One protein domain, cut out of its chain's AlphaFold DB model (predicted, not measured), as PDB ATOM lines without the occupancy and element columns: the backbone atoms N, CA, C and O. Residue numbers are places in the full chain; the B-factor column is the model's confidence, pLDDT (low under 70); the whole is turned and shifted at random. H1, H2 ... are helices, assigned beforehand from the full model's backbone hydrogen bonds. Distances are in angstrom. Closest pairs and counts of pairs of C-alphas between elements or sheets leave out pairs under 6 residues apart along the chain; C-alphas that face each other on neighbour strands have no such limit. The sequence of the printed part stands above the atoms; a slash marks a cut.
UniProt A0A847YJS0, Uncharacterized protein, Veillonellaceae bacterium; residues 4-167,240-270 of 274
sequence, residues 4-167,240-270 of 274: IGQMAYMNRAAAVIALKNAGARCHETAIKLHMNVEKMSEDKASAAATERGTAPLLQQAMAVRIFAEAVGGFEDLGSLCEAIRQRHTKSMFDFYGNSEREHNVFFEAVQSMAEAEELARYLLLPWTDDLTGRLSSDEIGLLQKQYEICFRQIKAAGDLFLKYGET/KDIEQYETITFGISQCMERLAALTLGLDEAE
ATOM      1  N   ILE A   4      15.331  -5.843  29.653       45.88
ATOM      2  CA  ILE A   4      14.610  -7.022  30.177       45.88
ATOM      3  C   ILE A   4      13.211  -7.100  29.553       45.88
ATOM      4  O   ILE A   4      12.841  -8.131  29.006       45.88
ATOM      5  N   GLY A   5      12.498  -5.971  29.469       42.72
ATOM      6  CA  GLY A   5      11.207  -5.919  28.774       42.72
ATOM      7  C   GLY A   5      11.295  -6.216  27.269       42.72
ATOM      8  O   GLY A   5      10.287  -6.547  26.657       42.72
ATOM      9  N   GLN A   6      12.488  -6.137  26.662       46.00
ATOM     10  CA  GLN A   6      12.715  -6.578  25.278       46.00
ATOM     11  C   GLN A   6      12.904  -8.102  25.174       46.00
ATOM     12  O   GLN A   6      12.606  -8.667  24.123       46.00
ATOM     13  N   MET A   7      13.324  -8.782  26.251       48.41
ATOM     14  CA  MET A   7      13.378 -10.250  26.308       48.41
ATOM     15  C   MET A   7      11.980 -10.880  26.376       48.41
ATOM     16  O   MET A   7      11.757 -11.920  25.763       48.41
ATOM     17  N   ALA A   8      11.008 -10.218  27.017       42.06
ATOM     18  CA  ALA A   8       9.601 -10.649  27.025       42.06
ATOM     19  C   ALA A   8       9.022 -10.849  25.611       42.06
ATOM     20  O   ALA A   8       8.131 -11.669  25.395       42.06
ATOM     21  N   TYR A   9       9.543 -10.079  24.649       48.62
ATOM     22  CA  TYR A   9       9.175 -10.102  23.237       48.62
ATOM     23  C   TYR A   9      10.300 -10.653  22.359       48.62
ATOM     24  O   TYR A   9      10.420 -10.247  21.198       48.62
ATOM     25  N   MET A  10      11.121 -11.577  22.882       57.38
ATOM     26  CA  MET A  10      12.021 -12.368  22.043       57.38
ATOM     27  C   MET A  10      11.270 -12.803  20.781       57.38
ATOM     28  O   MET A  10      10.115 -13.225  20.849       57.38
ATOM     29  N   ASN A  11      11.938 -12.613  19.639       64.50
ATOM     30  CA  ASN A  11      11.421 -12.496  18.265       64.50
ATOM     31  C   ASN A  11      10.227 -13.411  17.901       64.50
ATOM     32  O   ASN A  11       9.396 -13.069  17.064       64.50
ATOM     33  N   ARG A  12      10.112 -14.563  18.561       79.88
ATOM     34  CA  ARG A  12       9.111 -15.608  18.348       79.88
ATOM     35  C   ARG A  12       7.698 -15.229  18.775       79.88
ATOM     36  O   ARG A  12       6.783 -15.471  18.001       79.88
ATOM     37  N   ALA A  13       7.492 -14.608  19.942       82.12
ATOM     38  CA  ALA A  13       6.142 -14.210  20.368       82.12
ATOM     39  C   ALA A  13       5.557 -13.155  19.412       82.12
ATOM     40  O   ALA A  13       4.428 -13.280  18.939       82.12
ATOM     41  N   ALA A  14       6.372 -12.166  19.033       81.50
ATOM     42  CA  ALA A  14       6.009 -11.182  18.016       81.50
ATOM     43  C   ALA A  14       5.763 -11.834  16.641       81.50
ATOM     44  O   ALA A  14       4.795 -11.483  15.961       81.50
ATOM     45  N   ALA A  15       6.592 -12.808  16.246       83.88
ATOM     46  CA  ALA A  15       6.392 -13.570  15.016       83.88
ATOM     47  C   ALA A  15       5.070 -14.350  15.036       83.88
ATOM     48  O   ALA A  15       4.332 -14.284  14.060       83.88
ATOM     49  N   VAL A  16       4.717 -15.020  16.138       84.25
ATOM     50  CA  VAL A  16       3.448 -15.756  16.262       84.25
ATOM     51  C   VAL A  16       2.245 -14.826  16.120       84.25
ATOM     52  O   VAL A  16       1.336 -15.146  15.359       84.25
ATOM     53  N   ILE A  17       2.257 -13.643  16.747       84.00
ATOM     54  CA  ILE A  17       1.193 -12.638  16.555       84.00
ATOM     55  C   ILE A  17       1.096 -12.229  15.082       84.00
ATOM     56  O   ILE A  17       0.005 -12.174  14.511       84.00
ATOM     57  N   ALA A  18       2.235 -11.930  14.451       82.88
ATOM     58  CA  ALA A  18       2.271 -11.519  13.051       82.88
ATOM     59  C   ALA A  18       1.730 -12.622  12.127       82.88
ATOM     60  O   ALA A  18       0.941 -12.334  11.227       82.88
ATOM     61  N   LEU A  19       2.095 -13.879  12.385       85.06
ATOM     62  CA  LEU A  19       1.639 -15.050  11.638       85.06
ATOM     63  C   LEU A  19       0.154 -15.335  11.862       85.06
ATOM     64  O   LEU A  19      -0.547 -15.636  10.903       85.06
ATOM     65  N   LYS A  20      -0.351 -15.176  13.089       84.81
ATOM     66  CA  LYS A  20      -1.781 -15.302  13.404       84.81
ATOM     67  C   LYS A  20      -2.599 -14.252  12.655       84.81
ATOM     68  O   LYS A  20      -3.586 -14.577  11.998       84.81
ATOM     69  N   ASN A  21      -2.143 -13.001  12.682       83.94
ATOM     70  CA  ASN A  21      -2.779 -11.906  11.953       83.94
ATOM     71  C   ASN A  21      -2.711 -12.106  10.431       83.94
ATOM     72  O   ASN A  21      -3.660 -11.767   9.726       83.94
ATOM     73  N   ALA A  22      -1.611 -12.661   9.917       81.44
ATOM     74  CA  ALA A  22      -1.499 -13.049   8.513       81.44
ATOM     75  C   ALA A  22      -2.464 -14.197   8.168       81.44
ATOM     76  O   ALA A  22      -3.142 -14.125   7.143       81.44
ATOM     77  N   GLY A  23      -2.595 -15.187   9.057       80.56
ATOM     78  CA  GLY A  23      -3.538 -16.306   8.976       80.56
ATOM     79  C   GLY A  23      -4.991 -15.854   8.833       80.56
ATOM     80  O   GLY A  23      -5.703 -16.286   7.929       80.56
ATOM     81  N   ALA A  24      -5.410 -14.885   9.652       81.69
ATOM     82  CA  ALA A  24      -6.748 -14.292   9.579       81.69
ATOM     83  C   ALA A  24      -7.031 -13.571   8.243       81.69
ATOM     84  O   ALA A  24      -8.182 -13.316   7.896       81.69
ATOM     85  N   ARG A  25      -5.982 -13.243   7.479       86.00
ATOM     86  CA  ARG A  25      -6.050 -12.522   6.200       86.00
ATOM     87  C   ARG A  25      -5.631 -13.385   5.010       86.00
ATOM     88  O   ARG A  25      -5.308 -12.850   3.944       86.00
ATOM     89  N   CYS A  26      -5.636 -14.711   5.155       84.69
ATOM     90  CA  CYS A  26      -5.213 -15.625   4.094       84.69
ATOM     91  C   CYS A  26      -6.053 -15.500   2.820       84.69
ATOM     92  O   CYS A  26      -5.493 -15.579   1.732       84.69
ATOM     93  N   HIS A  27      -7.356 -15.222   2.924       85.81
ATOM     94  CA  HIS A  27      -8.201 -15.024   1.742       85.81
ATOM     95  C   HIS A  27      -7.819 -13.762   0.951       85.81
ATOM     96  O   HIS A  27      -7.554 -13.837  -0.246       85.81
ATOM     97  N   GLU A  28      -7.669 -12.615   1.624       88.50
ATOM     98  CA  GLU A  28      -7.182 -11.376   0.992       88.50
ATOM     99  C   GLU A  28      -5.783 -11.552   0.385       88.50
ATOM    100  O   GLU A  28      -5.470 -11.010  -0.676       88.50
ATOM    101  N   THR A  29      -4.926 -12.311   1.070       85.94
ATOM    102  CA  THR A  29      -3.558 -12.586   0.621       85.94
ATOM    103  C   THR A  29      -3.550 -13.494  -0.606       85.94
ATOM    104  O   THR A  29      -2.816 -13.211  -1.550       85.94
ATOM    105  N   ALA A  30      -4.405 -14.519  -0.647       86.06
ATOM    106  CA  ALA A  30      -4.583 -15.393  -1.804       86.06
ATOM    107  C   ALA A  30      -5.056 -14.610  -3.038       86.06
ATOM    108  O   ALA A  30      -4.498 -14.769  -4.122       86.06
ATOM    109  N   ILE A  31      -6.021 -13.700  -2.864       88.88
ATOM    110  CA  ILE A  31      -6.488 -12.815  -3.940       88.88
ATOM    111  C   ILE A  31      -5.325 -11.971  -4.471       88.88
ATOM    112  O   ILE A  31      -5.039 -11.980  -5.669       88.88
ATOM    113  N   LYS A  32      -4.592 -11.288  -3.582       89.38
ATOM    114  CA  LYS A  32      -3.438 -10.460  -3.969       89.38
ATOM    115  C   LYS A  32      -2.333 -11.264  -4.650       89.38
ATOM    116  O   LYS A  32      -1.690 -10.740  -5.558       89.38
ATOM    117  N   LEU A  33      -2.103 -12.510  -4.233       87.00
ATOM    118  CA  LEU A  33      -1.140 -13.410  -4.861       87.00
ATOM    119  C   LEU A  33      -1.510 -13.642  -6.332       87.00
ATOM    120  O   LEU A  33      -0.704 -13.348  -7.212       87.00
ATOM    121  N   HIS A  34      -2.739 -14.083  -6.611       88.50
ATOM    122  CA  HIS A  34      -3.198 -14.329  -7.982       88.50
ATOM    123  C   HIS A  34      -3.253 -13.039  -8.820       88.50
ATOM    124  O   HIS A  34      -2.890 -13.045  -9.998       88.50
ATOM    125  N   MET A  35      -3.623 -11.902  -8.223       92.44
ATOM    126  CA  MET A  35      -3.584 -10.606  -8.913       92.44
ATOM    127  C   MET A  35      -2.162 -10.198  -9.312       92.44
ATOM    128  O   MET A  35      -1.947  -9.751 -10.433       92.44
ATOM    129  N   ASN A  36      -1.182 -10.347  -8.420       89.19
ATOM    130  CA  ASN A  36       0.169  -9.829  -8.653       89.19
ATOM    131  C   ASN A  36       1.061 -10.798  -9.439       89.19
ATOM    132  O   ASN A  36       1.858 -10.361 -10.268       89.19
ATOM    133  N   VAL A  37       0.938 -12.101  -9.184       88.19
ATOM    134  CA  VAL A  37       1.768 -13.138  -9.814       88.19
ATOM    135  C   VAL A  37       1.179 -13.546 -11.160       88.19
ATOM    136  O   VAL A  37       1.880 -13.549 -12.170       88.19
ATOM    137  N   GLU A  38      -0.122 -13.838 -11.192       86.94
ATOM    138  CA  GLU A  38      -0.809 -14.331 -12.392       86.94
ATOM    139  C   GLU A  38      -1.486 -13.207 -13.195       86.94
ATOM    140  O   GLU A  38      -2.073 -13.464 -14.246       86.94
ATOM    141  N   LYS A  39      -1.375 -11.948 -12.739       92.19
ATOM    142  CA  LYS A  39      -1.920 -10.751 -13.411       92.19
ATOM    143  C   LYS A  39      -3.426 -10.847 -13.682       92.19
ATOM    144  O   LYS A  39      -3.916 -10.384 -14.712       92.19
ATOM    145  N   MET A  40      -4.160 -11.468 -12.760       93.12
ATOM    146  CA  MET A  40      -5.614 -11.616 -12.836       93.12
ATOM    147  C   MET A  40      -6.344 -10.344 -12.381       93.12
ATOM    148  O   MET A  40      -5.843  -9.589 -11.550       93.12
ATOM    149  N   SER A  41      -7.563 -10.130 -12.890       94.56
ATOM    150  CA  SER A  41      -8.496  -9.167 -12.290       94.56
ATOM    151  C   SER A  41      -8.962  -9.660 -10.920       94.56
ATOM    152  O   SER A  41      -8.959 -10.865 -10.672       94.56
ATOM    153  N   GLU A  42      -9.406  -8.751 -10.053       93.38
ATOM    154  CA  GLU A  42      -9.829  -9.073  -8.682       93.38
ATOM    155  C   GLU A  42     -10.905 -10.172  -8.632       93.38
ATOM    156  O   GLU A  42     -10.723 -11.168  -7.937       93.38
ATOM    157  N   ASP A  43     -11.950 -10.080  -9.463       94.25
ATOM    158  CA  ASP A  43     -13.011 -11.101  -9.530       94.25
ATOM    159  C   ASP A  43     -12.479 -12.491  -9.919       94.25
ATOM    160  O   ASP A  43     -12.871 -13.508  -9.346       94.25
ATOM    161  N   LYS A  44     -11.545 -12.547 -10.880       91.88
ATOM    162  CA  LYS A  44     -10.928 -13.807 -11.326       91.88
ATOM    163  C   LYS A  44      -9.976 -14.365 -10.272       91.88
ATOM    164  O   LYS A  44      -9.934 -15.573 -10.078       91.88
ATOM    165  N   ALA A  45      -9.240 -13.493  -9.590       89.44
ATOM    166  CA  ALA A  45      -8.345 -13.863  -8.503       89.44
ATOM    167  C   ALA A  45      -9.112 -14.397  -7.283       89.44
ATOM    168  O   ALA A  45      -8.679 -15.372  -6.676       89.44
ATOM    169  N   SER A  46     -10.265 -13.807  -6.954       91.06
ATOM    170  CA  SER A  46     -11.163 -14.274  -5.889       91.06
ATOM    171  C   SER A  46     -11.772 -15.643  -6.193       91.06
ATOM    172  O   SER A  46     -11.728 -16.551  -5.354       91.06
ATOM    173  N   ALA A  47     -12.238 -15.846  -7.431       90.25
ATOM    174  CA  ALA A  47     -12.694 -17.155  -7.889       90.25
ATOM    175  C   ALA A  47     -11.568 -18.202  -7.822       90.25
ATOM    176  O   ALA A  47     -11.758 -19.262  -7.230       90.25
ATOM    177  N   ALA A  48     -10.373 -17.877  -8.331       85.19
ATOM    178  CA  ALA A  48      -9.215 -18.770  -8.304       85.19
ATOM    179  C   ALA A  48      -8.761 -19.116  -6.876       85.19
ATOM    180  O   ALA A  48      -8.469 -20.276  -6.600       85.19
ATOM    181  N   ALA A  49      -8.753 -18.145  -5.954       86.25
ATOM    182  CA  ALA A  49      -8.403 -18.370  -4.550       86.25
ATOM    183  C   ALA A  49      -9.338 -19.383  -3.864       86.25
ATOM    184  O   ALA A  49      -8.901 -20.108  -2.969       86.25
ATOM    185  N   THR A  50     -10.605 -19.426  -4.284       82.94
ATOM    186  CA  THR A  50     -11.622 -20.351  -3.767       82.94
ATOM    187  C   THR A  50     -11.536 -21.711  -4.456       82.94
ATOM    188  O   THR A  50     -11.432 -22.731  -3.784       82.94
ATOM    189  N   GLU A  51     -11.534 -21.731  -5.791       85.69
ATOM    190  CA  GLU A  51     -11.524 -22.955  -6.601       85.69
ATOM    191  C   GLU A  51     -10.258 -23.788  -6.377       85.69
ATOM    192  O   GLU A  51     -10.322 -25.012  -6.311       85.69
ATOM    193  N   ARG A  52      -9.107 -23.124  -6.221       82.25
ATOM    194  CA  ARG A  52      -7.809 -23.783  -6.026       82.25
ATOM    195  C   ARG A  52      -7.458 -24.017  -4.559       82.25
ATOM    196  O   ARG A  52      -6.387 -24.541  -4.280       82.25
ATOM    197  N   GLY A  53      -8.299 -23.583  -3.618       79.94
ATOM    198  CA  GLY A  53      -8.014 -23.730  -2.188       79.94
ATOM    199  C   GLY A  53      -6.758 -22.984  -1.710       79.94
ATOM    200  O   GLY A  53      -6.189 -23.339  -0.680       79.94
ATOM    201  N   THR A  54      -6.322 -21.928  -2.409       80.19
ATOM    202  CA  THR A  54      -5.096 -21.179  -2.076       80.19
ATOM    203  C   THR A  54      -5.159 -20.564  -0.675       80.19
ATOM    204  O   THR A  54      -4.159 -20.522   0.038       80.19
ATOM    205  N   ALA A  55      -6.331 -20.077  -0.252       77.06
ATOM    206  CA  ALA A  55      -6.495 -19.482   1.075       77.06
ATOM    207  C   ALA A  55      -6.304 -20.510   2.216       77.06
ATOM    208  O   ALA A  55      -5.494 -20.230   3.102       77.06
ATOM    209  N   PRO A  56      -6.949 -21.696   2.180       74.50
ATOM    210  CA  PRO A  56      -6.623 -22.808   3.074       74.50
ATOM    211  C   PRO A  56      -5.132 -23.177   3.109       74.50
ATOM    212  O   PRO A  56      -4.569 -23.283   4.195       74.50
ATOM    213  N   LEU A  57      -4.464 -23.276   1.953       73.06
ATOM    214  CA  LEU A  57      -3.028 -23.602   1.885       73.06
ATOM    215  C   LEU A  57      -2.152 -22.540   2.565       73.06
ATOM    216  O   LEU A  57      -1.215 -22.854   3.300       73.06
ATOM    217  N   LEU A  58      -2.463 -21.256   2.359       76.75
ATOM    218  CA  LEU A  58      -1.764 -20.173   3.051       76.75
ATOM    219  C   LEU A  58      -1.993 -20.237   4.564       76.75
ATOM    220  O   LEU A  58      -1.051 -20.031   5.328       76.75
ATOM    221  N   GLN A  59      -3.217 -20.540   5.001       77.31
ATOM    222  CA  GLN A  59      -3.542 -20.677   6.421       77.31
ATOM    223  C   GLN A  59      -2.768 -21.841   7.049       77.31
ATOM    224  O   GLN A  59      -2.187 -21.686   8.123       77.31
ATOM    225  N   GLN A  60      -2.674 -22.965   6.342       72.94
ATOM    226  CA  GLN A  60      -1.886 -24.129   6.727       72.94
ATOM    227  C   GLN A  60      -0.399 -23.784   6.881       72.94
ATOM    228  O   GLN A  60       0.214 -24.102   7.902       72.94
ATOM    229  N   ALA A  61       0.179 -23.056   5.921       75.19
ATOM    230  CA  ALA A  61       1.565 -22.603   5.999       75.19
ATOM    231  C   ALA A  61       1.812 -21.674   7.204       75.19
ATOM    232  O   ALA A  61       2.838 -21.799   7.879       75.19
ATOM    233  N   MET A  62       0.873 -20.769   7.513       80.00
ATOM    234  CA  MET A  62       0.959 -19.915   8.707       80.00
ATOM    235  C   MET A  62       0.889 -20.742   9.993       80.00
ATOM    236  O   MET A  62       1.685 -20.523  10.905       80.00
ATOM    237  N   ALA A  63      -0.011 -21.721  10.053       75.19
ATOM    238  CA  ALA A  63      -0.193 -22.604  11.198       75.19
ATOM    239  C   ALA A  63       1.077 -23.432  11.485       75.19
ATOM    240  O   ALA A  63       1.567 -23.461  12.616       75.19
ATOM    241  N   VAL A  64       1.688 -24.010  10.445       71.88
ATOM    242  CA  VAL A  64       2.975 -24.724  10.542       71.88
ATOM    243  C   VAL A  64       4.098 -23.798  11.007       71.88
ATOM    244  O   VAL A  64       4.966 -24.197  11.785       71.88
ATOM    245  N   ARG A  65       4.086 -22.538  10.567       76.56
ATOM    246  CA  ARG A  65       5.080 -21.559  11.001       76.56
ATOM    247  C   ARG A  65       4.904 -21.165  12.470       76.56
ATOM    248  O   ARG A  65       5.907 -21.051  13.165       76.56
ATOM    249  N   ILE A  66       3.670 -21.002  12.949       79.75
ATOM    250  CA  ILE A  66       3.375 -20.756  14.372       79.75
ATOM    251  C   ILE A  66       3.884 -21.919  15.225       79.75
ATOM    252  O   ILE A  66       4.583 -21.691  16.211       79.75
ATOM    253  N   PHE A  67       3.611 -23.156  14.805       75.44
ATOM    254  CA  PHE A  67       4.154 -24.345  15.459       75.44
ATOM    255  C   PHE A  67       5.688 -24.317  15.511       75.44
ATOM    256  O   PHE A  67       6.275 -24.533  16.567       75.44
ATOM    257  N   ALA A  68       6.350 -23.980  14.402       73.50
ATOM    258  CA  ALA A  68       7.806 -23.867  14.368       73.50
ATOM    259  C   ALA A  68       8.340 -22.797  15.336       73.50
ATOM    260  O   ALA A  68       9.360 -23.018  15.988       73.50
ATOM    261  N   GLU A  69       7.672 -21.651  15.473       79.12
ATOM    262  CA  GLU A  69       8.076 -20.653  16.468       79.12
ATOM    263  C   GLU A  69       7.895 -21.155  17.905       79.12
ATOM    264  O   GLU A  69       8.784 -20.931  18.726       79.12
ATOM    265  N   ALA A  70       6.823 -21.896  18.196       77.75
ATOM    266  CA  ALA A  70       6.636 -22.527  19.502       77.75
ATOM    267  C   ALA A  70       7.753 -23.543  19.804       77.75
ATOM    268  O   ALA A  70       8.351 -23.498  20.878       77.75
ATOM    269  N   VAL A  71       8.100 -24.397  18.832       72.81
ATOM    270  CA  VAL A  71       9.194 -25.372  18.969       72.81
ATOM    271  C   VAL A  71      10.533 -24.691  19.216       72.81
ATOM    272  O   VAL A  71      11.246 -25.055  20.148       72.81
ATOM    273  N   GLY A  72      10.862 -23.669  18.428       72.12
ATOM    274  CA  GLY A  72      12.092 -22.922  18.652       72.12
ATOM    275  C   GLY A  72      12.099 -22.176  19.992       72.12
ATOM    276  O   GLY A  72      13.162 -21.979  20.568       72.12
ATOM    277  N   GLY A  73      10.930 -21.801  20.523       78.12
ATOM    278  CA  GLY A  73      10.804 -21.305  21.892       78.12
ATOM    279  C   GLY A  73      11.177 -22.365  22.933       78.12
ATOM    280  O   GLY A  73      11.896 -22.059  23.880       78.12
ATOM    281  N   PHE A  74      10.742 -23.618  22.755       75.81
ATOM    282  CA  PHE A  74      11.135 -24.715  23.647       75.81
ATOM    283  C   PHE A  74      12.653 -24.942  23.647       75.81
ATOM    284  O   PHE A  74      13.234 -25.144  24.711       75.81
ATOM    285  N   GLU A  75      13.294 -24.877  22.476       73.44
ATOM    286  CA  GLU A  75      14.756 -24.982  22.343       73.44
ATOM    287  C   GLU A  75      15.480 -23.845  23.067       73.44
ATOM    288  O   GLU A  75      16.420 -24.093  23.824       73.44
ATOM    289  N   ASP A  76      15.024 -22.606  22.872       77.31
ATOM    290  CA  ASP A  76      15.604 -21.429  23.518       77.31
ATOM    291  C   ASP A  76      15.459 -21.512  25.051       77.31
ATOM    292  O   ASP A  76      16.408 -21.233  25.785       77.31
ATOM    293  N   LEU A  77      14.302 -21.969  25.547       81.25
ATOM    294  CA  LEU A  77      14.057 -22.169  26.977       81.25
ATOM    295  C   LEU A  77      14.932 -23.279  27.563       81.25
ATOM    296  O   LEU A  77      15.567 -23.070  28.594       81.25
ATOM    297  N   GLY A  78      14.992 -24.441  26.910       78.00
ATOM    298  CA  GLY A  78      15.849 -25.544  27.343       78.00
ATOM    299  C   GLY A  78      17.326 -25.144  27.347       78.00
ATOM    300  O   GLY A  78      18.043 -25.441  28.299       78.00
ATOM    301  N   SER A  79      17.769 -24.414  26.319       76.81
ATOM    302  CA  SER A  79      19.129 -23.865  26.224       76.81
ATOM    303  C   SER A  79      19.433 -22.868  27.336       76.81
ATOM    304  O   SER A  79      20.509 -22.923  27.928       76.81
ATOM    305  N   LEU A  80      18.491 -21.974  27.654       82.06
ATOM    306  CA  LEU A  80      18.636 -21.023  28.754       82.06
ATOM    307  C   LEU A  80      18.736 -21.739  30.104       82.06
ATOM    308  O   LEU A  80      19.634 -21.439  30.882       82.06
ATOM    309  N   CYS A  81      17.843 -22.689  30.375       83.75
ATOM    310  CA  CYS A  81      17.856 -23.481  31.602       83.75
ATOM    311  C   CYS A  81      19.184 -24.230  31.779       83.75
ATOM    312  O   CYS A  81      19.775 -24.206  32.858       83.75
ATOM    313  N   GLU A  82      19.694 -24.834  30.708       79.12
ATOM    314  CA  GLU A  82      20.982 -25.523  30.729       79.12
ATOM    315  C   GLU A  82      22.158 -24.555  30.930       79.12
ATOM    316  O   GLU A  82      23.079 -24.835  31.698       79.12
ATOM    317  N   ALA A  83      22.110 -23.378  30.302       79.50
ATOM    318  CA  ALA A  83      23.101 -22.330  30.512       79.50
ATOM    319  C   ALA A  83      23.109 -21.826  31.963       79.50
ATOM    320  O   ALA A  83      24.185 -21.659  32.538       79.50
ATOM    321  N   ILE A  84      21.932 -21.631  32.569       83.25
ATOM    322  CA  ILE A  84      21.789 -21.272  33.986       83.25
ATOM    323  C   ILE A  84      22.420 -22.357  34.862       83.25
ATOM    324  O   ILE A  84      23.240 -22.040  35.723       83.25
ATOM    325  N   ARG A  85      22.120 -23.631  34.588       82.75
ATOM    326  CA  ARG A  85      22.669 -24.774  35.327       82.75
ATOM    327  C   ARG A  85      24.197 -24.849  35.244       82.75
ATOM    328  O   ARG A  85      24.850 -25.199  36.220       82.75
ATOM    329  N   GLN A  86      24.797 -24.517  34.103       79.00
ATOM    330  CA  GLN A  86      26.248 -24.648  33.900       79.00
ATOM    331  C   GLN A  86      27.059 -23.361  34.131       79.00
ATOM    332  O   GLN A  86      28.290 -23.388  34.019       79.00
ATOM    333  N   ARG A  87      26.417 -22.243  34.496       75.69
ATOM    334  CA  ARG A  87      27.049 -20.910  34.603       75.69
ATOM    335  C   ARG A  87      28.256 -20.820  35.543       75.69
ATOM    336  O   ARG A  87      29.082 -19.928  35.387       75.69
ATOM    337  N   HIS A  88      28.372 -21.729  36.512       73.12
ATOM    338  CA  HIS A  88      29.494 -21.778  37.455       73.12
ATOM    339  C   HIS A  88      30.796 -22.286  36.806       73.12
ATOM    340  O   HIS A  88      31.880 -22.073  37.342       73.12
ATOM    341  N   THR A  89      30.712 -22.951  35.647       70.00
ATOM    342  CA  THR A  89      31.883 -23.512  34.950       70.00
ATOM    343  C   THR A  89      32.413 -22.620  33.824       70.00
ATOM    344  O   THR A  89      33.624 -22.588  33.597       70.00
ATOM    345  N   LYS A  90      31.533 -21.899  33.115       66.25
ATOM    346  CA  LYS A  90      31.845 -20.926  32.050       66.25
ATOM    347  C   LYS A  90      30.704 -19.917  31.890       66.25
ATOM    348  O   LYS A  90      29.624 -20.098  32.440       66.25
ATOM    349  N   SER A  91      30.936 -18.886  31.075       69.44
ATOM    350  CA  SER A  91      29.924 -17.901  30.675       69.44
ATOM    351  C   SER A  91      28.615 -18.564  30.222       69.44
ATOM    352  O   SER A  91      28.630 -19.453  29.370       69.44
ATOM    353  N   MET A  92      27.469 -18.079  30.722       65.19
ATOM    354  CA  MET A  92      26.139 -18.521  30.269       65.19
ATOM    355  C   MET A  92      25.973 -18.403  28.749       65.19
ATOM    356  O   MET A  92      25.334 -19.253  28.136       65.19
ATOM    357  N   PHE A  93      26.580 -17.389  28.121       61.00
ATOM    358  CA  PHE A  93      26.523 -17.215  26.666       61.00
ATOM    359  C   PHE A  93      27.280 -18.315  25.911       61.00
ATOM    360  O   PHE A  93      26.839 -18.724  24.837       61.00
ATOM    361  N   ASP A  94      28.373 -18.831  26.483       57.16
ATOM    362  CA  ASP A  94      29.126 -19.936  25.882       57.16
ATOM    363  C   ASP A  94      28.310 -21.232  25.921       57.16
ATOM    364  O   ASP A  94      28.368 -22.017  24.978       57.16
ATOM    365  N   PHE A  95      27.524 -21.464  26.977       59.34
ATOM    366  CA  PHE A  95      26.650 -22.636  27.057       59.34
ATOM    367  C   PHE A  95      25.397 -22.501  26.208       59.34
ATOM    368  O   PHE A  95      25.071 -23.438  25.487       59.34
ATOM    369  N   TYR A  96      24.753 -21.333  26.218       54.38
ATOM    370  CA  TYR A  96      23.582 -21.071  25.384       54.38
ATOM    371  C   TYR A  96      23.878 -21.287  23.889       54.38
ATOM    372  O   TYR A  96      23.035 -21.783  23.152       54.38
ATOM    373  N   GLY A  97      25.091 -20.952  23.430       50.06
ATOM    374  CA  GLY A  97      25.515 -21.178  22.044       50.06
ATOM    375  C   GLY A  97      25.935 -22.616  21.706       50.06
ATOM    376  O   GLY A  97      26.028 -22.942  20.527       50.06
ATOM    377  N   ASN A  98      26.199 -23.468  22.706       52.56
ATOM    378  CA  ASN A  98      26.721 -24.833  22.528       52.56
ATOM    379  C   ASN A  98      25.754 -25.937  23.010       52.56
ATOM    380  O   ASN A  98      26.087 -27.120  22.926       52.56
ATOM    381  N   SER A  99      24.565 -25.584  23.505       55.38
ATOM    382  CA  SER A  99      23.584 -26.473  24.151       55.38
ATOM    383  C   SER A  99      22.810 -27.395  23.200       55.38
ATOM    384  O   SER A  99      21.766 -27.914  23.587       55.38
ATOM    385  N   GLU A 100      23.314 -27.656  21.987       53.28
ATOM    386  CA  GLU A 100      22.601 -28.288  20.858       53.28
ATOM    387  C   GLU A 100      21.945 -29.669  21.131       53.28
ATOM    388  O   GLU A 100      21.395 -30.263  20.201       53.28
ATOM    389  N   ARG A 101      22.054 -30.277  22.326       53.38
ATOM    390  CA  ARG A 101      21.895 -31.738  22.465       53.38
ATOM    391  C   ARG A 101      21.063 -32.298  23.613       53.38
ATOM    392  O   ARG A 101      20.819 -33.500  23.567       53.38
ATOM    393  N   GLU A 102      20.567 -31.521  24.578       61.06
ATOM    394  CA  GLU A 102      19.922 -32.127  25.770       61.06
ATOM    395  C   GLU A 102      18.549 -31.556  26.166       61.06
ATOM    396  O   GLU A 102      18.063 -31.816  27.263       61.06
ATOM    397  N   HIS A 103      17.846 -30.855  25.268       68.75
ATOM    398  CA  HIS A 103      16.512 -30.306  25.579       68.75
ATOM    399  C   HIS A 103      15.488 -31.386  25.966       68.75
ATOM    400  O   HIS A 103      14.706 -31.182  26.889       68.75
ATOM    401  N   ASN A 104      15.521 -32.553  25.310       65.31
ATOM    402  CA  ASN A 104      14.631 -33.670  25.646       65.31
ATOM    403  C   ASN A 104      14.880 -34.166  27.074       65.31
ATOM    404  O   ASN A 104      13.934 -34.322  27.835       65.31
ATOM    405  N   VAL A 105      16.151 -34.350  27.442       72.31
ATOM    406  CA  VAL A 105      16.555 -34.814  28.777       72.31
ATOM    407  C   VAL A 105      16.130 -33.802  29.840       72.31
ATOM    408  O   VAL A 105      15.626 -34.190  30.890       72.31
ATOM    409  N   PHE A 106      16.269 -32.506  29.548       79.19
ATOM    410  CA  PHE A 106      15.778 -31.441  30.415       79.19
ATOM    411  C   PHE A 106      14.262 -31.531  30.628       79.19
ATOM    412  O   PHE A 106      13.807 -31.606  31.768       79.19
ATOM    413  N   PHE A 107      13.467 -31.551  29.552       78.12
ATOM    414  CA  PHE A 107      12.010 -31.592  29.680       78.12
ATOM    415  C   PHE A 107      11.526 -32.892  30.336       78.12
ATOM    416  O   PHE A 107      10.634 -32.833  31.178       78.12
ATOM    417  N   GLU A 108      12.140 -34.040  30.039       80.25
ATOM    418  CA  GLU A 108      11.874 -35.314  30.723       80.25
ATOM    419  C   GLU A 108      12.171 -35.228  32.229       80.25
ATOM    420  O   GLU A 108      11.353 -35.656  33.046       80.25
ATOM    421  N   ALA A 109      13.299 -34.622  32.616       83.31
ATOM    422  CA  ALA A 109      13.642 -34.419  34.020       83.31
ATOM    423  C   ALA A 109      12.613 -33.524  34.725       83.31
ATOM    424  O   ALA A 109      12.099 -33.898  35.781       83.31
ATOM    425  N   VAL A 110      12.247 -32.386  34.123       84.38
ATOM    426  CA  VAL A 110      11.261 -31.458  34.704       84.38
ATOM    427  C   VAL A 110       9.876 -32.094  34.837       84.38
ATOM    428  O   VAL A 110       9.148 -31.795  35.783       84.38
ATOM    429  N   GLN A 111       9.507 -33.023  33.950       85.38
ATOM    430  CA  GLN A 111       8.230 -33.726  34.067       85.38
ATOM    431  C   GLN A 111       8.104 -34.567  35.334       85.38
ATOM    432  O   GLN A 111       7.023 -34.622  35.932       85.38
ATOM    433  N   SER A 112       9.210 -35.171  35.773       87.44
ATOM    434  CA  SER A 112       9.251 -35.995  36.983       87.44
ATOM    435  C   SER A 112       9.181 -35.196  38.290       87.44
ATOM    436  O   SER A 112       8.858 -35.772  39.326       87.44
ATOM    437  N   MET A 113       9.430 -33.885  38.241       92.19
ATOM    438  CA  MET A 113       9.436 -33.012  39.417       92.19
ATOM    439  C   MET A 113       8.011 -32.707  39.890       92.19
ATOM    440  O   MET A 113       7.120 -32.418  39.075       92.19
ATOM    441  N   ALA A 114       7.795 -32.731  41.205       90.31
ATOM    442  CA  ALA A 114       6.506 -32.410  41.813       90.31
ATOM    443  C   ALA A 114       6.375 -30.911  42.111       90.31
ATOM    444  O   ALA A 114       5.291 -30.345  41.943       90.31
ATOM    445  N   GLU A 115       7.476 -30.264  42.501       93.50
ATOM    446  CA  GLU A 115       7.458 -28.904  43.045       93.50
ATOM    447  C   GLU A 115       8.495 -27.969  42.403       93.50
ATOM    448  O   GLU A 115       9.506 -28.390  41.839       93.50
ATOM    449  N   ALA A 116       8.251 -26.658  42.509       91.69
ATOM    450  CA  ALA A 116       9.128 -25.630  41.946       91.69
ATOM    451  C   ALA A 116      10.519 -25.589  42.606       91.69
ATOM    452  O   ALA A 116      11.490 -25.194  41.961       91.69
ATOM    453  N   GLU A 117      10.620 -26.027  43.861       93.56
ATOM    454  CA  GLU A 117      11.892 -26.153  44.574       93.56
ATOM    455  C   GLU A 117      12.833 -27.155  43.892       93.56
ATOM    456  O   GLU A 117      14.030 -26.899  43.761       93.56
ATOM    457  N   GLU A 118      12.305 -28.278  43.401       92.75
ATOM    458  CA  GLU A 118      13.101 -29.279  42.686       92.75
ATOM    459  C   GLU A 118      13.687 -28.707  41.394       92.75
ATOM    460  O   GLU A 118      14.854 -28.951  41.086       92.75
ATOM    461  N   LEU A 119      12.908 -27.890  40.676       89.50
ATOM    462  CA  LEU A 119      13.386 -27.182  39.492       89.50
ATOM    463  C   LEU A 119      14.480 -26.172  39.854       89.50
ATOM    464  O   LEU A 119      15.492 -26.112  39.163       89.50
ATOM    465  N   ALA A 120      14.300 -25.390  40.923       89.88
ATOM    466  CA  ALA A 120      15.315 -24.438  41.369       89.88
ATOM    467  C   ALA A 120      16.638 -25.154  41.687       89.88
ATOM    468  O   ALA A 120      17.680 -24.780  41.154       89.88
ATOM    469  N   ARG A 121      16.577 -26.256  42.445       90.31
ATOM    470  CA  ARG A 121      17.743 -27.100  42.746       90.31
ATOM    471  C   ARG A 121      18.363 -27.706  41.487       90.31
ATOM    472  O   ARG A 121      19.582 -27.711  41.359       90.31
ATOM    473  N   TYR A 122      17.554 -28.185  40.542       88.69
ATOM    474  CA  TYR A 122      18.048 -28.723  39.271       88.69
ATOM    475  C   TYR A 122      18.795 -27.668  38.444       88.69
ATOM    476  O   TYR A 122      19.822 -27.967  37.838       88.69
ATOM    477  N   LEU A 123      18.298 -26.430  38.440       88.00
ATOM    478  CA  LEU A 123      18.917 -25.287  37.770       88.00
ATOM    479  C   LEU A 123      20.057 -24.652  38.575       88.00
ATOM    480  O   LEU A 123      20.618 -23.657  38.123       88.00
ATOM    481  N   LEU A 124      20.396 -25.196  39.750       88.06
ATOM    482  CA  LEU A 124      21.390 -24.619  40.656       88.06
ATOM    483  C   LEU A 124      21.075 -23.152  41.014       88.06
ATOM    484  O   LEU A 124      21.930 -22.261  41.013       88.06
ATOM    485  N   LEU A 125      19.793 -22.886  41.266       88.88
ATOM    486  CA  LEU A 125      19.276 -21.625  41.783       88.88
ATOM    487  C   LEU A 125      18.959 -21.786  43.281       88.88
ATOM    488  O   LEU A 125      18.422 -22.824  43.675       88.88
ATOM    489  N   PRO A 126      19.260 -20.779  44.121       88.12
ATOM    490  CA  PRO A 126      18.958 -20.815  45.542       88.12
ATOM    491  C   PRO A 126      17.448 -20.849  45.745       88.12
ATOM    492  O   PRO A 126      16.699 -20.118  45.080       88.12
ATOM    493  N   TRP A 127      17.003 -21.682  46.679       91.56
ATOM    494  CA  TRP A 127      15.609 -21.673  47.078       91.56
ATOM    495  C   TRP A 127      15.337 -20.520  48.047       91.56
ATOM    496  O   TRP A 127      16.248 -19.866  48.550       91.56
ATOM    497  N   THR A 128      14.065 -20.234  48.304       89.00
ATOM    498  CA  THR A 128      13.647 -19.130  49.178       89.00
ATOM    499  C   THR A 128      14.219 -19.239  50.586       89.00
ATOM    500  O   THR A 128      14.570 -18.223  51.184       89.00
ATOM    501  N   ASP A 129      14.373 -20.465  51.086       88.31
ATOM    502  CA  ASP A 129      14.907 -20.731  52.421       88.31
ATOM    503  C   ASP A 129      16.373 -20.288  52.537       88.31
ATOM    504  O   ASP A 129      16.744 -19.667  53.538       88.31
ATOM    505  N   ASP A 130      17.165 -20.478  51.475       86.25
ATOM    506  CA  ASP A 130      18.584 -20.094  51.386       86.25
ATOM    507  C   ASP A 130      18.794 -18.567  51.378       86.25
ATOM    508  O   ASP A 130      19.903 -18.064  51.581       86.25
ATOM    509  N   LEU A 131      17.722 -17.812  51.136       86.50
ATOM    510  CA  LEU A 131      17.732 -16.354  50.999       86.50
ATOM    511  C   LEU A 131      17.202 -15.651  52.253       86.50
ATOM    512  O   LEU A 131      17.208 -14.416  52.337       86.50
ATOM    513  N   THR A 132      16.787 -16.429  53.255       83.75
ATOM    514  CA  THR A 132      16.307 -15.920  54.540       83.75
ATOM    515  C   THR A 132      17.396 -15.090  55.221       83.75
ATOM    516  O   THR A 132      18.511 -15.553  55.453       83.75
ATOM    517  N   GLY A 133      17.081 -13.835  55.549       83.44
ATOM    518  CA  GLY A 133      18.029 -12.897  56.161       83.44
ATOM    519  C   GLY A 133      18.925 -12.151  55.166       83.44
ATOM    520  O   GLY A 133      19.603 -11.210  55.574       83.44
ATOM    521  N   ARG A 134      18.894 -12.515  53.876       83.81
ATOM    522  CA  ARG A 134      19.489 -11.731  52.776       83.81
ATOM    523  C   ARG A 134      18.438 -10.876  52.067       83.81
ATOM    524  O   ARG A 134      18.750  -9.769  51.644       83.81
ATOM    525  N   LEU A 135      17.203 -11.371  51.990       85.62
ATOM    526  CA  LEU A 135      16.047 -10.681  51.417       85.62
ATOM    527  C   LEU A 135      14.962 -10.429  52.474       85.62
ATOM    528  O   LEU A 135      14.880 -11.130  53.488       85.62
ATOM    529  N   SER A 136      14.113  -9.429  52.233       88.06
ATOM    530  CA  SER A 136      12.913  -9.181  53.038       88.06
ATOM    531  C   SER A 136      11.837 -10.246  52.796       88.06
ATOM    532  O   SER A 136      11.804 -10.900  51.754       88.06
ATOM    533  N   SER A 137      10.905 -10.403  53.742       87.81
ATOM    534  CA  SER A 137       9.804 -11.370  53.613       87.81
ATOM    535  C   SER A 137       8.942 -11.141  52.365       87.81
ATOM    536  O   SER A 137       8.485 -12.105  51.753       87.81
ATOM    537  N   ASP A 138       8.746  -9.881  51.967       88.81
ATOM    538  CA  ASP A 138       7.974  -9.528  50.771       88.81
ATOM    539  C   ASP A 138       8.716  -9.937  49.486       88.81
ATOM    540  O   ASP A 138       8.110 -10.479  48.561       88.81
ATOM    541  N   GLU A 139      10.036  -9.731  49.440       85.00
ATOM    542  CA  GLU A 139      10.887 -10.152  48.320       85.00
ATOM    543  C   GLU A 139      10.944 -11.677  48.198       85.00
ATOM    544  O   GLU A 139      10.821 -12.206  47.093       85.00
ATOM    545  N   ILE A 140      11.049 -12.387  49.326       86.75
ATOM    546  CA  ILE A 140      11.007 -13.855  49.370       86.75
ATOM    547  C   ILE A 140       9.666 -14.370  48.833       86.75
ATOM    548  O   ILE A 140       9.644 -15.242  47.963       86.75
ATOM    549  N   GLY A 141       8.544 -13.802  49.290       86.19
ATOM    550  CA  GLY A 141       7.215 -14.191  48.812       86.19
ATOM    551  C   GLY A 141       7.016 -13.917  47.316       86.19
ATOM    552  O   GLY A 141       6.418 -14.727  46.600       86.19
ATOM    553  N   LEU A 142       7.550 -12.800  46.810       85.81
ATOM    554  CA  LEU A 142       7.532 -12.498  45.380       85.81
ATOM    555  C   LEU A 142       8.365 -13.512  44.589       85.81
ATOM    556  O   LEU A 142       7.898 -14.006  43.563       85.81
ATOM    557  N   LEU A 143       9.565 -13.830  45.068       84.69
ATOM    558  CA  LEU A 143      10.474 -14.772  44.432       84.69
ATOM    559  C   LEU A 143       9.881 -16.184  44.361       84.69
ATOM    560  O   LEU A 143       9.883 -16.791  43.289       84.69
ATOM    561  N   GLN A 144       9.288 -16.668  45.455       89.38
ATOM    562  CA  GLN A 144       8.592 -17.956  45.487       89.38
ATOM    563  C   GLN A 144       7.541 -18.047  44.377       89.38
ATOM    564  O   GLN A 144       7.512 -18.991  43.585       89.38
ATOM    565  N   LYS A 145       6.721 -17.000  44.248       88.75
ATOM    566  CA  LYS A 145       5.699 -16.912  43.206       88.75
ATOM    567  C   LYS A 145       6.305 -16.922  41.799       88.75
ATOM    568  O   LYS A 145       5.692 -17.470  40.881       88.75
ATOM    569  N   GLN A 146       7.480 -16.320  41.595       85.56
ATOM    570  CA  GLN A 146       8.170 -16.375  40.302       85.56
ATOM    571  C   GLN A 146       8.643 -17.791  39.971       85.56
ATOM    572  O   GLN A 146       8.402 -18.243  38.849       85.56
ATOM    573  N   TYR A 147       9.229 -18.506  40.937       87.75
ATOM    574  CA  TYR A 147       9.615 -19.907  40.760       87.75
ATOM    575  C   TYR A 147       8.418 -20.789  40.401       87.75
ATOM    576  O   TYR A 147       8.468 -21.525  39.419       87.75
ATOM    577  N   GLU A 148       7.303 -20.660  41.121       90.31
ATOM    578  CA  GLU A 148       6.076 -21.421  40.853       90.31
ATOM    579  C   GLU A 148       5.469 -21.128  39.473       90.31
ATOM    580  O   GLU A 148       4.877 -22.005  38.834       90.31
ATOM    581  N   ILE A 149       5.569 -19.883  38.997       85.94
ATOM    582  CA  ILE A 149       5.105 -19.524  37.654       85.94
ATOM    583  C   ILE A 149       6.023 -20.139  36.595       85.94
ATOM    584  O   ILE A 149       5.509 -20.778  35.675       85.94
ATOM    585  N   CYS A 150       7.345 -20.012  36.744       85.56
ATOM    586  CA  CYS A 150       8.304 -20.607  35.811       85.56
ATOM    587  C   CYS A 150       8.143 -22.129  35.756       85.56
ATOM    588  O   CYS A 150       8.044 -22.693  34.672       85.56
ATOM    589  N   PHE A 151       8.012 -22.784  36.910       89.75
ATOM    590  CA  PHE A 151       7.799 -24.226  37.000       89.75
ATOM    591  C   PHE A 151       6.566 -24.684  36.220       89.75
ATOM    592  O   PHE A 151       6.663 -25.566  35.367       89.75
ATOM    593  N   ARG A 152       5.409 -24.042  36.434       87.50
ATOM    594  CA  ARG A 152       4.179 -24.371  35.694       87.50
ATOM    595  C   ARG A 152       4.325 -24.148  34.191       87.50
ATOM    596  O   ARG A 152       3.827 -24.959  33.415       87.50
ATOM    597  N   GLN A 153       4.992 -23.071  33.783       83.56
ATOM    598  CA  GLN A 153       5.222 -22.768  32.369       83.56
ATOM    599  C   GLN A 153       6.161 -23.786  31.714       83.56
ATOM    600  O   GLN A 153       5.862 -24.254  30.617       83.56
ATOM    601  N   ILE A 154       7.241 -24.187  32.391       83.75
ATOM    602  CA  ILE A 154       8.185 -25.193  31.889       83.75
ATOM    603  C   ILE A 154       7.530 -26.578  31.835       83.75
ATOM    604  O   ILE A 154       7.711 -27.272  30.837       83.75
ATOM    605  N   LYS A 155       6.721 -26.976  32.831       85.31
ATOM    606  CA  LYS A 155       5.959 -28.239  32.758       85.31
ATOM    607  C   LYS A 155       4.975 -28.238  31.595       85.31
ATOM    608  O   LYS A 155       4.994 -29.161  30.791       85.31
ATOM    609  N   ALA A 156       4.185 -27.174  31.441       79.75
ATOM    610  CA  ALA A 156       3.268 -27.062  30.309       79.75
ATOM    611  C   ALA A 156       4.018 -27.130  28.967       79.75
ATOM    612  O   ALA A 156       3.593 -27.827  28.049       79.75
ATOM    613  N   ALA A 157       5.166 -26.456  28.863       75.25
ATOM    614  CA  ALA A 157       6.026 -26.535  27.691       75.25
ATOM    615  C   ALA A 157       6.534 -27.965  27.434       75.25
ATOM    616  O   ALA A 157       6.444 -28.447  26.307       75.25
ATOM    617  N   GLY A 158       7.001 -28.660  28.473       74.25
ATOM    618  CA  GLY A 158       7.468 -30.041  28.392       74.25
ATOM    619  C   GLY A 158       6.370 -31.030  27.989       74.25
ATOM    620  O   GLY A 158       6.621 -31.889  27.151       74.25
ATOM    621  N   ASP A 159       5.150 -30.887  28.518       77.00
ATOM    622  CA  ASP A 159       4.004 -31.749  28.173       77.00
ATOM    623  C   ASP A 159       3.727 -31.712  26.673       77.00
ATOM    624  O   ASP A 159       3.512 -32.732  26.019       77.00
ATOM    625  N   LEU A 160       3.747 -30.504  26.118       69.62
ATOM    626  CA  LEU A 160       3.482 -30.264  24.710       69.62
ATOM    627  C   LEU A 160       4.663 -30.696  23.851       69.62
ATOM    628  O   LEU A 160       4.457 -31.331  22.819       69.62
ATOM    629  N   PHE A 161       5.885 -30.420  24.306       65.88
ATOM    630  CA  PHE A 161       7.091 -30.872  23.634       65.88
ATOM    631  C   PHE A 161       7.115 -32.397  23.471       65.88
ATOM    632  O   PHE A 161       7.371 -32.895  22.377       65.88
ATOM    633  N   LEU A 162       6.788 -33.136  24.534       67.56
ATOM    634  CA  LEU A 162       6.749 -34.598  24.516       67.56
ATOM    635  C   LEU A 162       5.562 -35.129  23.704       67.56
ATOM    636  O   LEU A 162       5.757 -35.992  22.856       67.56
ATOM    637  N   LYS A 163       4.361 -34.557  23.873       68.38
ATOM    638  CA  LYS A 163       3.154 -34.945  23.118       68.38
ATOM    639  C   LYS A 163       3.347 -34.868  21.599       68.38
ATOM    640  O   LYS A 163       2.830 -35.719  20.881       68.38
ATOM    641  N   TYR A 164       4.036 -33.839  21.103       58.88
ATOM    642  CA  TYR A 164       4.256 -33.628  19.665       58.88
ATOM    643  C   TYR A 164       5.617 -34.144  19.168       58.88
ATOM    644  O   TYR A 164       5.869 -34.147  17.965       58.88
ATOM    645  N   GLY A 165       6.490 -34.587  20.077       49.59
ATOM    646  CA  GLY A 165       7.766 -35.224  19.756       49.59
ATOM    647  C   GLY A 165       7.657 -36.711  19.407       49.59
ATOM    648  O   GLY A 165       8.646 -37.289  18.958       49.59
ATOM    649  N   GLU A 166       6.488 -37.331  19.598       46.00
ATOM    650  CA  GLU A 166       6.242 -38.736  19.271       46.00
ATOM    651  C   GLU A 166       5.855 -38.926  17.794       46.00
ATOM    652  O   GLU A 166       4.935 -38.294  17.272       46.00
ATOM    653  N   THR A 167       6.526 -39.855  17.109       46.00
ATOM    654  CA  THR A 167       6.078 -40.379  15.810       46.00
ATOM    655  C   THR A 167       4.724 -41.071  15.971       46.00
ATOM    656  O   THR A 167       4.640 -42.111  16.626       46.00
ATOM    657  N   LYS A 240      -8.366 -23.095  18.377       73.88
ATOM    658  CA  LYS A 240      -7.946 -23.471  19.731       73.88
ATOM    659  C   LYS A 240      -6.507 -23.993  19.770       73.88
ATOM    660  O   LYS A 240      -5.787 -23.678  20.716       73.88
ATOM    661  N   ASP A 241      -6.065 -24.755  18.771       70.00
ATOM    662  CA  ASP A 241      -4.669 -25.199  18.699       70.00
ATOM    663  C   ASP A 241      -3.727 -24.014  18.423       70.00
ATOM    664  O   ASP A 241      -2.659 -23.911  19.028       70.00
ATOM    665  N   ILE A 242      -4.137 -23.076  17.560       74.25
ATOM    666  CA  ILE A 242      -3.383 -21.840  17.289       74.25
ATOM    667  C   ILE A 242      -3.263 -20.992  18.562       74.25
ATOM    668  O   ILE A 242      -2.163 -20.559  18.911       74.25
ATOM    669  N   GLU A 243      -4.368 -20.784  19.280       80.00
ATOM    670  CA  GLU A 243      -4.385 -20.081  20.568       80.00
ATOM    671  C   GLU A 243      -3.521 -20.780  21.617       80.00
ATOM    672  O   GLU A 243      -2.849 -20.117  22.413       80.00
ATOM    673  N   GLN A 244      -3.495 -22.113  21.612       78.06
ATOM    674  CA  GLN A 244      -2.633 -22.885  22.491       78.06
ATOM    675  C   GLN A 244      -1.153 -22.612  22.181       78.06
ATOM    676  O   GLN A 244      -0.417 -22.246  23.099       78.06
ATOM    677  N   TYR A 245      -0.711 -22.702  20.921       76.12
ATOM    678  CA  TYR A 245       0.680 -22.399  20.543       76.12
ATOM    679  C   TYR A 245       1.081 -20.952  20.806       76.12
ATOM    680  O   TYR A 245       2.202 -20.699  21.249       76.12
ATOM    681  N   GLU A 246       0.173 -20.005  20.583       82.88
ATOM    682  CA  GLU A 246       0.376 -18.609  20.960       82.88
ATOM    683  C   GLU A 246       0.594 -18.484  22.467       82.88
ATOM    684  O   GLU A 246       1.647 -18.014  22.899       82.88
ATOM    685  N   THR A 247      -0.345 -18.986  23.272       82.44
ATOM    686  CA  THR A 247      -0.279 -18.937  24.739       82.44
ATOM    687  C   THR A 247       1.023 -19.537  25.263       82.44
ATOM    688  O   THR A 247       1.660 -18.965  26.146       82.44
ATOM    689  N   ILE A 248       1.447 -20.667  24.696       79.31
ATOM    690  CA  ILE A 248       2.702 -21.329  25.055       79.31
ATOM    691  C   ILE A 248       3.902 -20.474  24.671       79.31
ATOM    692  O   ILE A 248       4.770 -20.257  25.509       79.31
ATOM    693  N   THR A 249       3.959 -19.972  23.436       82.81
ATOM    694  CA  THR A 249       5.097 -19.171  22.959       82.81
ATOM    695  C   THR A 249       5.274 -17.927  23.828       82.81
ATOM    696  O   THR A 249       6.385 -17.616  24.251       82.81
ATOM    697  N   PHE A 250       4.171 -17.266  24.185       83.31
ATOM    698  CA  PHE A 250       4.176 -16.167  25.147       83.31
ATOM    699  C   PHE A 250       4.605 -16.608  26.548       83.31
ATOM    700  O   PHE A 250       5.410 -15.928  27.184       83.31
ATOM    701  N   GLY A 251       4.083 -17.735  27.034       82.81
ATOM    702  CA  GLY A 251       4.449 -18.295  28.332       82.81
ATOM    703  C   GLY A 251       5.943 -18.599  28.428       82.81
ATOM    704  O   GLY A 251       6.567 -18.263  29.430       82.81
ATOM    705  N   ILE A 252       6.529 -19.148  27.364       82.81
ATOM    706  CA  ILE A 252       7.967 -19.385  27.237       82.81
ATOM    707  C   ILE A 252       8.735 -18.070  27.282       82.81
ATOM    708  O   ILE A 252       9.658 -17.949  28.081       82.81
ATOM    709  N   SER A 253       8.361 -17.075  26.470       84.00
ATOM    710  CA  SER A 253       9.075 -15.791  26.449       84.00
ATOM    711  C   SER A 253       9.040 -15.098  27.815       84.00
ATOM    712  O   SER A 253      10.066 -14.609  28.284       84.00
ATOM    713  N   GLN A 254       7.896 -15.134  28.505       83.19
ATOM    714  CA  GLN A 254       7.778 -14.632  29.877       83.19
ATOM    715  C   GLN A 254       8.615 -15.441  30.873       83.19
ATOM    716  O   GLN A 254       9.199 -14.867  31.788       83.19
ATOM    717  N   CYS A 255       8.669 -16.766  30.726       85.12
ATOM    718  CA  CYS A 255       9.486 -17.622  31.580       85.12
ATOM    719  C   CYS A 255      10.976 -17.306  31.405       85.12
ATOM    720  O   CYS A 255      11.677 -17.102  32.393       85.12
ATOM    721  N   MET A 256      11.441 -17.179  30.160       84.69
ATOM    722  CA  MET A 256      12.822 -16.814  29.847       84.69
ATOM    723  C   MET A 256      13.193 -15.439  30.408       84.69
ATOM    724  O   MET A 256      14.239 -15.302  31.037       84.69
ATOM    725  N   GLU A 257      12.324 -14.436  30.243       84.06
ATOM    726  CA  GLU A 257      12.509 -13.108  30.840       84.06
ATOM    727  C   GLU A 257      12.646 -13.194  32.365       84.06
ATOM    728  O   GLU A 257      13.559 -12.600  32.938       84.06
ATOM    729  N   ARG A 258      11.769 -13.957  33.029       84.62
ATOM    730  CA  ARG A 258      11.785 -14.119  34.489       84.62
ATOM    731  C   ARG A 258      13.034 -14.839  34.973       84.62
ATOM    732  O   ARG A 258      13.621 -14.395  35.951       84.62
ATOM    733  N   LEU A 259      13.456 -15.907  34.299       85.50
ATOM    734  CA  LEU A 259      14.683 -16.635  34.630       85.50
ATOM    735  C   LEU A 259      15.928 -15.761  34.438       85.50
ATOM    736  O   LEU A 259      16.835 -15.788  35.272       85.50
ATOM    737  N   ALA A 260      15.958 -14.950  33.378       83.31
ATOM    738  CA  ALA A 260      17.031 -13.992  33.143       83.31
ATOM    739  C   ALA A 260      17.048 -12.891  34.215       83.31
ATOM    740  O   ALA A 260      18.095 -12.625  34.799       83.31
ATOM    741  N   ALA A 261      15.895 -12.286  34.518       81.94
ATOM    742  CA  ALA A 261      15.770 -11.259  35.551       81.94
ATOM    743  C   ALA A 261      16.126 -11.797  36.943       81.94
ATOM    744  O   ALA A 261      16.820 -11.121  37.697       81.94
ATOM    745  N   LEU A 262      15.692 -13.019  37.257       82.75
ATOM    746  CA  LEU A 262      16.049 -13.717  38.484       82.75
ATOM    747  C   LEU A 262      17.561 -13.905  38.587       82.75
ATOM    748  O   LEU A 262      18.156 -13.538  39.591       82.75
ATOM    749  N   THR A 263      18.181 -14.447  37.540       81.44
ATOM    750  CA  THR A 263      19.626 -14.694  37.523       81.44
ATOM    751  C   THR A 263      20.412 -13.395  37.694       81.44
ATOM    752  O   THR A 263      21.277 -13.327  38.558       81.44
ATOM    753  N   LEU A 264      20.046 -12.343  36.956       81.44
ATOM    754  CA  LEU A 264      20.670 -11.023  37.085       81.44
ATOM    755  C   LEU A 264      20.490 -10.425  38.484       81.44
ATOM    756  O   LEU A 264      21.428  -9.853  39.021       81.44
ATOM    757  N   GLY A 265      19.301 -10.556  39.079       79.50
ATOM    758  CA  GLY A 265      19.035 -10.048  40.423       79.50
ATOM    759  C   GLY A 265      19.840 -10.773  41.504       79.50
ATOM    760  O   GLY A 265      20.299 -10.140  42.450       79.50
ATOM    761  N   LEU A 266      20.047 -12.084  41.351       79.50
ATOM    762  CA  LEU A 266      20.901 -12.863  42.252       79.50
ATOM    763  C   LEU A 266      22.380 -12.470  42.106       79.50
ATOM    764  O   LEU A 266      23.057 -12.295  43.119       79.50
ATOM    765  N   ASP A 267      22.845 -12.257  40.871       79.25
ATOM    766  CA  ASP A 267      24.205 -11.779  40.587       79.25
ATOM    767  C   ASP A 267      24.444 -10.373  41.174       79.25
ATOM    768  O   ASP A 267      25.453 -10.142  41.839       79.25
ATOM    769  N   GLU A 268      23.504  -9.436  40.983       80.75
ATOM    770  CA  GLU A 268      23.568  -8.072  41.541       80.75
ATOM    771  C   GLU A 268      23.584  -8.063  43.078       80.75
ATOM    772  O   GLU A 268      24.176  -7.170  43.685       80.75
ATOM    773  N   ALA A 269      22.952  -9.054  43.710       76.69
ATOM    774  CA  ALA A 269      22.911  -9.212  45.160       76.69
ATOM    775  C   ALA A 269      24.121  -9.979  45.736       76.69
ATOM    776  O   ALA A 269      24.149 -10.239  46.943       76.69
ATOM    777  N   GLU A 270      25.098 -10.361  44.904       79.88
ATOM    778  CA  GLU A 270      26.258 -11.184  45.292       79.88
ATOM    779  C   GLU A 270      25.832 -12.481  46.012       79.88
ATOM    780  O   GLU A 270      26.438 -12.953  46.987       79.88
TER     781      GLU A 270
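What this domain is: This is residues 4 to 167 and 240 to 270 of the 274 residues of an uncharacterized protein of Veillonellaceae bacterium (UniProt A0A847YJS0). This is a long, loosely built rod of helices: H2, H5 and H10 lie side by side as a bundle, and H3 and H4 make a small head at the first end of H5. Over the other half H9 crosses H10, H7 and H8 pack on H9, and the short H1 and H6 pack on H10 and on the last part of H5. The printed part has 195 residues with ten named helices, H1 to H10 in order along the chain, no named strand, and the class all helix. It is loose, with a radius of gyration of the C-alphas of 21.4 A and spans of 73 by 35 by 31 A.

How they stand to each other: Start at H1, residues 4 to 7; it touches residues 253 to 261 of H10, residues 240 to 268, closest at the C-alphas of Met 7 and Glu 257, 5.4 A. Next comes H2, residues 11 to 23, which touches H5, residues 54 to 86, at a shallow tilt of 13 degrees, opposite ways; their closest C-alphas, Gly 23 and Gln 59, are 5.1 A apart. H3, residues 26 to 37, touches H4, residues 42 to 51, at a steep tilt of 61 degrees, with the C-alphas of Ile 31 and Ala 45 closest at 5.0 A. H5 is the hub, touching six helices; it touches H10 at a shallow tilt of 24 degrees, the same way, closest at the C-alphas of Ala 70 and Thr 249, 5.1 A. H6, residues 92 to 96, touches H5, closest at the C-alphas of Ala 83 and Met 92, 4.9 A. Look next at H9, residues 137 to 165: it touches H10 at a steep tilt of 42 degrees, closest at the C-alphas of Cys 150 and Cys 255, 5.3 A. H9 also touches H7, residues 103 to 112, closest at the C-alphas of Phe 107 and Gly 158, 5.0 A, and H8, residues 116 to 122, closest at the C-alphas of Ala 116 and Phe 151, 5.3 A. Every O i to N i+4 pair is within hydrogen-bond range in H2, H3, H4, H5, H6, H8, H9 and H10; H7 has 5 of 6, and H1 is too short for such a pair.

Where its parts are: Find C-alpha 4 at (14.610, -7.022, 30.177), where H1 begins. H5 runs 47.8 A from C-alpha 54 at (-5.096, -21.179, -2.076), H9 41.5 A, and H10 41.3 A to C-alpha 268 at (23.568, -8.072, 41.541).

The domain as a whole: The C-alphas farthest apart, Ser 41 and Gly 133, are 73.5 A apart. Residues 168 to 239 are not printed, and C-alphas 167 and 240 are 22.3 A apart across this cut. The link from H8 to H9 is long, 14 residues. Mean pLDDT of the printed part is 79.0; residues 4 to 11, 90 to 104 and 160 to 167 are under 70.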